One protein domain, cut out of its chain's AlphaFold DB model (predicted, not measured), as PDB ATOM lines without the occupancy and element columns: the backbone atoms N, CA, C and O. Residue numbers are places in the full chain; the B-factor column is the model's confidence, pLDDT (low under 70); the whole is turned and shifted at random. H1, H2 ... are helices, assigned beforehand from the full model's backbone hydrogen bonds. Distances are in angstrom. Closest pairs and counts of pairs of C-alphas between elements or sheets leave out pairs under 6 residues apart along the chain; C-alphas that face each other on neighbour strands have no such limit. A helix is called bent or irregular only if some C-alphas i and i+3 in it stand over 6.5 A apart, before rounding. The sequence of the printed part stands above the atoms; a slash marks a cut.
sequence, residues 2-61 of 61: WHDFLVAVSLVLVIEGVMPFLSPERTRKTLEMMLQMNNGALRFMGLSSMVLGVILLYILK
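AT A GLANCE: This is residues 2 to 61 of the 61 residues of an uncharacterized protein of Candidatus Kentron sp. FW (UniProt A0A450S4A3). Three helices make an open, U-shaped frame: two long helices, H1 and H3, are the arms, and the shorter H2 is the base that joins them through a corner at each of its ends. The arms extend from the base toward the same side, with no contact between them, and the space between them is empty. The printed part has 60 residues, with three named helices in the order H1, H2, H3 and no named strand; the class is all helix. The whole is loose, with a radius of gyration of the C-alphas of 14.6 A and spans of 36 by 28 by 17 A.

HOW THE PARTS SIT: H1, residues 2 to 22, and H2, residues 24 to 36, touch only at the corner by their tight link, H1 with residues 19 to 20 alone and H2 with residues 26 to 27 alone. Their closest C-alphas, those of Pro 20 and Thr 27, are 5.6 A apart, and their lines are about perpendicular at 81 degrees. H3, residues 39 to 60, is close to H2 but not clearly touching it; the closest C-alphas, those of Met 34 and Leu 42, are 7.3 A apart. H2 and H3 run opposite ways at a steep tilt of 62 degrees. H1 and H3 are apart. Every O i to N i+4 pair is within hydrogen-bond range in H2 and H3, and 15 of 17 are in H1.

IN THESE COORDINATES: H1 begins at C-alpha 2, (-2.378, 21.467, -38.072), and is 30.5 A long. It is neither bent nor irregular, but only just: C-alphas 16 and 19 are 6.3 A apart. H2 begins at C-alpha 24, (10.290, 45.413, -19.853), and is 18.8 A long. H3 is 31.5 A long and ends at C-alpha 60, (0.619, 36.688, -49.670).

THE WHOLE: The two C-alphas farthest apart, those of His 3 and Gln 36, are 38.6 A apart. Residues 2 to 18 of H1 stand free, as do residues 43 to 61, of which 43 to 60 belong to H3. The printed part has no cut, and both links are tight. The mean pLDDT of the printed part is 93.9; residue 61, the chain's last, is under 70.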
ATOM      1  N   TRP A   2      -2.613  21.269 -39.521       90.50
ATOM      2  CA  TRP A   2      -2.378  21.467 -38.072       90.50
ATOM      3  C   TRP A   2      -0.952  21.912 -37.724       90.50
ATOM      4  O   TRP A   2      -0.769  22.719 -36.820       90.50
ATOM      5  N   HIS A   3       0.051  21.428 -38.462       93.06
ATOM      6  CA  HIS A   3       1.441  21.844 -38.271       93.06
ATOM      7  C   HIS A   3       1.629  23.345 -38.534       93.06
ATOM      8  O   HIS A   3       2.123  24.051 -37.666       93.06
ATOM      9  N   ASP A   4       1.148  23.848 -39.673       90.38
ATOM     10  CA  ASP A   4       1.280  25.265 -40.051       90.38
ATOM     11  C   ASP A   4       0.589  26.196 -39.045       90.38
ATOM     12  O   ASP A   4       1.111  27.256 -38.713       90.38
ATOM     13  N   PHE A   5      -0.558  25.770 -38.504       91.81
ATOM     14  CA  PHE A   5      -1.239  26.488 -37.430       91.81
ATOM     15  C   PHE A   5      -0.387  26.549 -36.156       91.81
ATOM     16  O   PHE A   5      -0.209  27.623 -35.587       91.81
ATOM     17  N   LEU A   6       0.189  25.420 -35.728       95.56
ATOM     18  CA  LEU A   6       1.075  25.382 -34.560       95.56
ATOM     19  C   LEU A   6       2.347  26.213 -34.776       95.56
ATOM     20  O   LEU A   6       2.804  26.873 -33.843       95.56
ATOM     21  N   VAL A   7       2.890  26.234 -35.994       95.81
ATOM     22  CA  VAL A   7       4.031  27.087 -36.353       95.81
ATOM     23  C   VAL A   7       3.643  28.563 -36.258       95.81
ATOM     24  O   VAL A   7       4.355  29.330 -35.614       95.81
ATOM     25  N   ALA A   8       2.495  28.959 -36.813       93.38
ATOM     26  CA  ALA A   8       2.007  30.335 -36.726       93.38
ATOM     27  C   ALA A   8       1.803  30.783 -35.267       93.38
ATOM     28  O   ALA A   8       2.273  31.851 -34.880       93.38
ATOM     29  N   VAL A   9       1.179  29.941 -34.434       95.44
ATOM     30  CA  VAL A   9       1.010  30.202 -32.994       95.44
ATOM     31  C   VAL A   9       2.364  30.323 -32.290       95.44
ATOM     32  O   VAL A   9       2.561  31.238 -31.492       95.44
ATOM     33  N   SER A  10       3.320  29.450 -32.613       96.12
ATOM     34  CA  SER A  10       4.669  29.508 -32.036       96.12
ATOM     35  C   SER A  10       5.369  30.825 -32.371       96.12
ATOM     36  O   SER A  10       5.964  31.444 -31.492       96.12
ATOM     37  N   LEU A  11       5.254  31.293 -33.617       95.81
ATOM     38  CA  LEU A  11       5.828  32.569 -34.042       95.81
ATOM     39  C   LEU A  11       5.195  33.757 -33.312       95.81
ATOM     40  O   LEU A  11       5.926  34.643 -32.873       95.81
ATOM     41  N   VAL A  12       3.871  33.759 -33.124       94.88
ATOM     42  CA  VAL A  12       3.182  34.800 -32.339       94.88
ATOM     43  C   VAL A  12       3.718  34.840 -30.908       94.88
ATOM     44  O   VAL A  12       4.049  35.918 -30.423       94.88
ATOM     45  N   LEU A  13       3.887  33.686 -30.251       95.69
ATOM     46  CA  LEU A  13       4.432  33.624 -28.888       95.69
ATOM     47  C   LEU A  13       5.870  34.149 -28.797       95.69
ATOM     48  O   LEU A  13       6.198  34.865 -27.851       95.69
ATOM     49  N   VAL A  14       6.725  33.820 -29.772       96.31
ATOM     50  CA  VAL A  14       8.091  34.359 -29.815       96.31
ATOM     51  C   VAL A  14       8.055  35.878 -29.986       96.31
ATOM     52  O   VAL A  14       8.699  36.582 -29.214       96.31
ATOM     53  N   ILE A  15       7.283  36.395 -30.947       94.56
ATOM     54  CA  ILE A  15       7.202  37.839 -31.226       94.56
ATOM     55  C   ILE A  15       6.661  38.609 -30.013       94.56
ATOM     56  O   ILE A  15       7.261  39.607 -29.610       94.56
ATOM     57  N   GLU A  16       5.587  38.122 -29.389       92.56
ATOM     58  CA  GLU A  16       5.012  38.715 -28.175       92.56
ATOM     59  C   GLU A  16       5.990  38.676 -26.990       92.56
ATOM     60  O   GLU A  16       6.019  39.604 -26.185       92.56
ATOM     61  N   GLY A  17       6.837  37.646 -26.888       93.62
ATOM     62  CA  GLY A  17       7.848  37.520 -25.835       93.62
ATOM     63  C   GLY A  17       9.094  38.394 -26.030       93.62
ATOM     64  O   GLY A  17       9.738  38.771 -25.049       93.62
ATOM     65  N   VAL A  18       9.433  38.761 -27.270       95.88
ATOM     66  CA  VAL A  18      10.648  39.541 -27.575       95.88
ATOM     67  C   VAL A  18      10.607  40.933 -26.941       95.88
ATOM     68  O   VAL A  18      11.587  41.351 -26.325       95.88
ATOM     69  N   MET A  19       9.489  41.656 -27.054       92.25
ATOM     70  CA  MET A  19       9.371  43.010 -26.497       92.25
ATOM     71  C   MET A  19       9.536  43.056 -24.960       92.25
ATOM     72  O   MET A  19      10.397  43.814 -24.503       92.25
ATOM     73  N   PRO A  20       8.801  42.256 -24.155       93.06
ATOM     74  CA  PRO A  20       8.964  42.243 -22.702       93.06
ATOM     75  C   PRO A  20      10.330  41.718 -22.256       93.06
ATOM     76  O   PRO A  20      10.824  42.160 -21.221       93.06
ATOM     77  N   PHE A  21      10.957  40.813 -23.018       95.44
ATOM     78  CA  PHE A  21      12.295  40.311 -22.703       95.44
ATOM     79  C   PHE A  21      13.388  41.359 -22.955       95.44
ATOM     80  O   PHE A  21      14.271  41.539 -22.119       95.44
ATOM     81  N   LEU A  22      13.331  42.066 -24.090       95.69
ATOM     82  CA  LEU A  22      14.348  43.058 -24.457       95.69
ATOM     83  C   LEU A  22      14.209  44.378 -23.693       95.69
ATOM     84  O   LEU A  22      15.215  45.029 -23.417       95.69
ATOM     85  N   SER A  23      12.984  44.827 -23.412       94.94
ATOM     86  CA  SER A  23      12.757  46.099 -22.720       94.94
ATOM     87  C   SER A  23      11.453  46.084 -21.914       94.94
ATOM     88  O   SER A  23      10.433  46.627 -22.360       94.94
ATOM     89  N   PRO A  24      11.476  45.509 -20.699       92.94
ATOM     90  CA  PRO A  24      10.290  45.413 -19.853       92.94
ATOM     91  C   PRO A  24       9.711  46.787 -19.480       92.94
ATOM     92  O   PRO A  24       8.493  46.928 -19.352       92.94
ATOM     93  N   GLU A  25      10.540  47.829 -19.361       95.69
ATOM     94  CA  GLU A  25      10.091  49.199 -19.082       95.69
ATOM     95  C   GLU A  25       9.250  49.768 -20.229       95.69
ATOM     96  O   GLU A  25       8.216  50.397 -19.989       95.69
ATOM     97  N   ARG A  26       9.656  49.526 -21.484       93.88
ATOM     98  CA  ARG A  26       8.886  49.966 -22.656       93.88
ATOM     99  C   ARG A  26       7.557  49.233 -22.733       93.88
ATOM    100  O   ARG A  26       6.542  49.879 -22.975       93.88
ATOM    101  N   THR A  27       7.541  47.926 -22.473       94.69
ATOM    102  CA  THR A  27       6.296  47.150 -22.439       94.69
ATOM    103  C   THR A  27       5.336  47.684 -21.378       94.69
ATOM    104  O   THR A  27       4.171  47.926 -21.690       94.69
ATOM    105  N   ARG A  28       5.813  47.955 -20.154       94.62
ATOM    106  CA  ARG A  28       4.988  48.555 -19.089       94.62
ATOM    107  C   ARG A  28       4.401  49.902 -19.504       94.62
ATOM    108  O   ARG A  28       3.195  50.089 -19.394       94.62
ATOM    109  N   LYS A  29       5.222  50.795 -20.063       95.69
ATOM    110  CA  LYS A  29       4.758  52.107 -20.535       95.69
ATOM    111  C   LYS A  29       3.697  51.981 -21.634       95.69
ATOM    112  O   LYS A  29       2.716  52.718 -21.625       95.69
ATOM    113  N   THR A  30       3.867  51.051 -22.575       93.00
ATOM    114  CA  THR A  30       2.870  50.792 -23.628       93.00
ATOM    115  C   THR A  30       1.549  50.297 -23.047       93.00
ATOM    116  O   THR A  30       0.495  50.785 -23.448       93.00
ATOM    117  N   LEU A  31       1.595  49.393 -22.067       93.94
ATOM    118  CA  LEU A  31       0.398  48.918 -21.372       93.94
ATOM    119  C   LEU A  31      -0.303  50.047 -20.603       93.94
ATOM    120  O   LEU A  31      -1.520  50.174 -20.689       93.94
ATOM    121  N   GLU A  32       0.443  50.909 -19.912       95.94
ATOM    122  CA  GLU A  32      -0.114  52.091 -19.238       95.94
ATOM    123  C   GLU A  32      -0.796  53.047 -20.224       95.94
ATOM    124  O   GLU A  32      -1.901  53.518 -19.960       95.94
ATOM    125  N   MET A  33      -0.186  53.286 -21.390       93.75
ATOM    126  CA  MET A  33      -0.806  54.086 -22.451       93.75
ATOM    127  C   MET A  33      -2.107  53.444 -22.947       93.75
ATOM    128  O   MET A  33      -3.102  54.147 -23.107       93.75
ATOM    129  N   MET A  34      -2.140  52.119 -23.124       93.81
ATOM    130  CA  MET A  34      -3.358  51.395 -23.512       93.81
ATOM    131  C   MET A  34      -4.465  51.494 -22.456       93.81
ATOM    132  O   MET A  34      -5.629  51.633 -22.821       93.81
ATOM    133  N   LEU A  35      -4.123  51.472 -21.163       94.19
ATOM    134  CA  LEU A  35      -5.092  51.635 -20.070       94.19
ATOM    135  C   LEU A  35      -5.734  53.029 -20.044       94.19
ATOM    136  O   LEU A  35      -6.868  53.171 -19.593       94.19
ATOM    137  N   GLN A  36      -5.027  54.052 -20.527       94.75
ATOM    138  CA  GLN A  36      -5.561  55.413 -20.637       94.75
ATOM    139  C   GLN A  36      -6.424  55.625 -21.893       94.75
ATOM    140  O   GLN A  36      -7.117  56.640 -21.999       94.75
ATOM    141  N   MET A  37      -6.411  54.693 -22.851       93.56
ATOM    142  CA  MET A  37      -7.250  54.775 -24.046       93.56
ATOM    143  C   MET A  37      -8.696  54.388 -23.729       93.56
ATOM    144  O   MET A  37      -8.972  53.410 -23.041       93.56
ATOM    145  N   ASN A  38      -9.654  55.113 -24.309       93.44
ATOM    146  CA  ASN A  38     -11.055  54.712 -24.235       93.44
ATOM    147  C   ASN A  38     -11.282  53.384 -24.992       93.44
ATOM    148  O   ASN A  38     -10.704  53.153 -26.059       93.44
ATOM    149  N   ASN A  39     -12.208  52.559 -24.498       93.44
ATOM    150  CA  ASN A  39     -12.571  51.254 -25.059       93.44
ATOM    151  C   ASN A  39     -12.882  51.296 -26.564       93.44
ATOM    152  O   ASN A  39     -12.574  50.350 -27.287       93.44
ATOM    153  N   GLY A  40     -13.482  52.387 -27.055       94.81
ATOM    154  CA  GLY A  40     -13.763  52.569 -28.483       94.81
ATOM    155  C   GLY A  40     -12.495  52.646 -29.339       94.81
ATOM    156  O   GLY A  40     -12.408  51.975 -30.365       94.81
ATOM    157  N   ALA A  41     -11.487  53.401 -28.890       93.38
ATOM    158  CA  ALA A  41     -10.215  53.537 -29.597       93.38
ATOM    159  C   ALA A  41      -9.428  52.219 -29.589       93.38
ATOM    160  O   ALA A  41      -8.911  51.809 -30.625       93.38
ATOM    161  N   LEU A  42      -9.409  51.515 -28.449       94.31
ATOM    162  CA  LEU A  42      -8.736  50.219 -28.331       94.31
ATOM    163  C   LEU A  42      -9.370  49.165 -29.256       94.31
ATOM    164  O   LEU A  42      -8.663  48.430 -29.947       94.31
ATOM    165  N   ARG A  43     -10.709  49.137 -29.341       94.56
ATOM    166  CA  ARG A  43     -11.445  48.267 -30.275       94.56
ATOM    167  C   ARG A  43     -11.172  48.613 -31.733       94.56
ATOM    168  O   ARG A  43     -10.981  47.702 -32.531       94.56
ATOM    169  N   PHE A  44     -11.147  49.898 -32.085       96.31
ATOM    170  CA  PHE A  44     -10.874  50.325 -33.458       96.31
ATOM    171  C   PHE A  44      -9.443  49.982 -33.885       96.31
ATOM    172  O   PHE A  44      -9.238  49.443 -34.972       96.31
ATOM    173  N   MET A  45      -8.465  50.206 -33.003       94.88
ATOM    174  CA  MET A  45      -7.081  49.785 -33.221       94.88
ATOM    175  C   MET A  45      -7.004  48.269 -33.458       94.88
ATOM    176  O   MET A  45      -6.442  47.836 -34.464       94.88
ATOM    177  N   GLY A  46      -7.651  47.469 -32.602       93.62
ATOM    178  CA  GLY A  46      -7.732  46.018 -32.777       93.62
ATOM    179  C   GLY A  46      -8.384  45.608 -34.102       93.62
ATOM    180  O   GLY A  46      -7.839  44.771 -34.818       93.62
ATOM    181  N   LEU A  47      -9.508  46.230 -34.472       96.75
ATOM    182  CA  LEU A  47     -10.204  45.955 -35.732       96.75
ATOM    183  C   LEU A  47      -9.324  46.274 -36.945       96.75
ATOM    184  O   LEU A  47      -9.241  45.467 -37.865       96.75
ATOM    185  N   SER A  48      -8.640  47.421 -36.934       96.69
ATOM    186  CA  SER A  48      -7.739  47.808 -38.023       96.69
ATOM    187  C   SER A  48      -6.598  46.800 -38.204       96.69
ATOM    188  O   SER A  48      -6.318  46.399 -39.330       96.69
ATOM    189  N   SER A  49      -6.019  46.307 -37.102       94.31
ATOM    190  CA  SER A  49      -4.987  45.264 -37.118       94.31
ATOM    191  C   SER A  49      -5.516  43.943 -37.688       94.31
ATOM    192  O   SER A  49      -4.891  43.355 -38.568       94.31
ATOM    193  N   MET A  50      -6.713  43.511 -37.267       95.62
ATOM    194  CA  MET A  50      -7.349  42.300 -37.801       95.62
ATOM    195  C   MET A  50      -7.609  42.404 -39.310       95.62
ATOM    196  O   MET A  50      -7.285  41.478 -40.052       95.62
ATOM    197  N   VAL A  51      -8.159  43.530 -39.774       97.62
ATOM    198  CA  VAL A  51      -8.441  43.762 -41.200       97.62
ATOM    199  C   VAL A  51      -7.150  43.763 -42.016       97.62
ATOM    200  O   VAL A  51      -7.082  43.084 -43.039       97.62
ATOM    201  N   LEU A  52      -6.110  44.461 -41.552       96.88
ATOM    202  CA  LEU A  52      -4.799  44.455 -42.203       96.88
ATOM    203  C   LEU A  52      -4.202  43.044 -42.271       96.88
ATOM    204  O   LEU A  52      -3.696  42.654 -43.321       96.88
ATOM    205  N   GLY A  53      -4.312  42.262 -41.194       92.75
ATOM    206  CA  GLY A  53      -3.871  40.868 -41.168       92.75
ATOM    207  C   GLY A  53      -4.582  40.007 -42.213       92.75
ATOM    208  O   GLY A  53      -3.926  39.272 -42.949       92.75
ATOM    209  N   VAL A  54      -5.905  40.139 -42.346       95.31
ATOM    210  CA  VAL A  54      -6.685  39.421 -43.372       95.31
ATOM    211  C   VAL A  54      -6.292  39.855 -44.786       95.31
ATOM    212  O   VAL A  54      -6.126  39.001 -45.655       95.31
ATOM    213  N   ILE A  55      -6.105  41.157 -45.020       96.62
ATOM    214  CA  ILE A  55      -5.666  41.682 -46.322       96.62
ATOM    215  C   ILE A  55      -4.292  41.113 -46.694       96.62
ATOM    216  O   ILE A  55      -4.123  40.602 -47.798       96.62
ATOM    217  N   LEU A  56      -3.326  41.146 -45.772       93.56
ATOM    218  CA  LEU A  56      -1.991  40.588 -45.997       93.56
ATOM    219  C   LEU A  56      -2.041  39.083 -46.266       93.56
ATOM    220  O   LEU A  56      -1.375  38.613 -47.184       93.56
ATOM    221  N   LEU A  57      -2.860  38.337 -45.518       90.94
ATOM    222  CA  LEU A  57      -3.068  36.912 -45.763       90.94
ATOM    223  C   LEU A  57      -3.649  36.639 -47.153       90.94
ATOM    224  O   LEU A  57      -3.316  35.613 -47.727       90.94
ATOM    225  N   TYR A  58      -4.499  37.515 -47.693       94.06
ATOM    226  CA  TYR A  58      -5.063  37.344 -49.037       94.06
ATOM    227  C   TYR A  58      -4.078  37.722 -50.153       94.06
ATOM    228  O   TYR A  58      -4.149  37.159 -51.235       94.06
ATOM    229  N   ILE A  59      -3.170  38.670 -49.900       95.25
ATOM    230  CA  ILE A  59      -2.146  39.099 -50.870       95.25
ATOM    231  C   ILE A  59      -0.974  38.108 -50.935       95.25
ATOM    232  O   ILE A  59      -0.413  37.896 -52.005       95.25
ATOM    233  N   LEU A  60      -0.560  37.560 -49.788       87.56
ATOM    234  CA  LEU A  60       0.619  36.688 -49.670       87.56
ATOM    235  C   LEU A  60       0.308  35.196 -49.854       87.56
ATOM    236  O   LEU A  60       1.236  34.387 -49.904       87.56
ATOM    237  N   LYS A  61      -0.975  34.834 -49.893       66.38
ATOM    238  CA  LYS A  61      -1.453  33.486 -50.203       66.38
ATOM    239  C   LYS A  61      -1.676  33.328 -51.697       66.38
ATOM    240  O   LYS A  61      -1.387  32.213 -52.183       66.38
TER     241      LYS A  61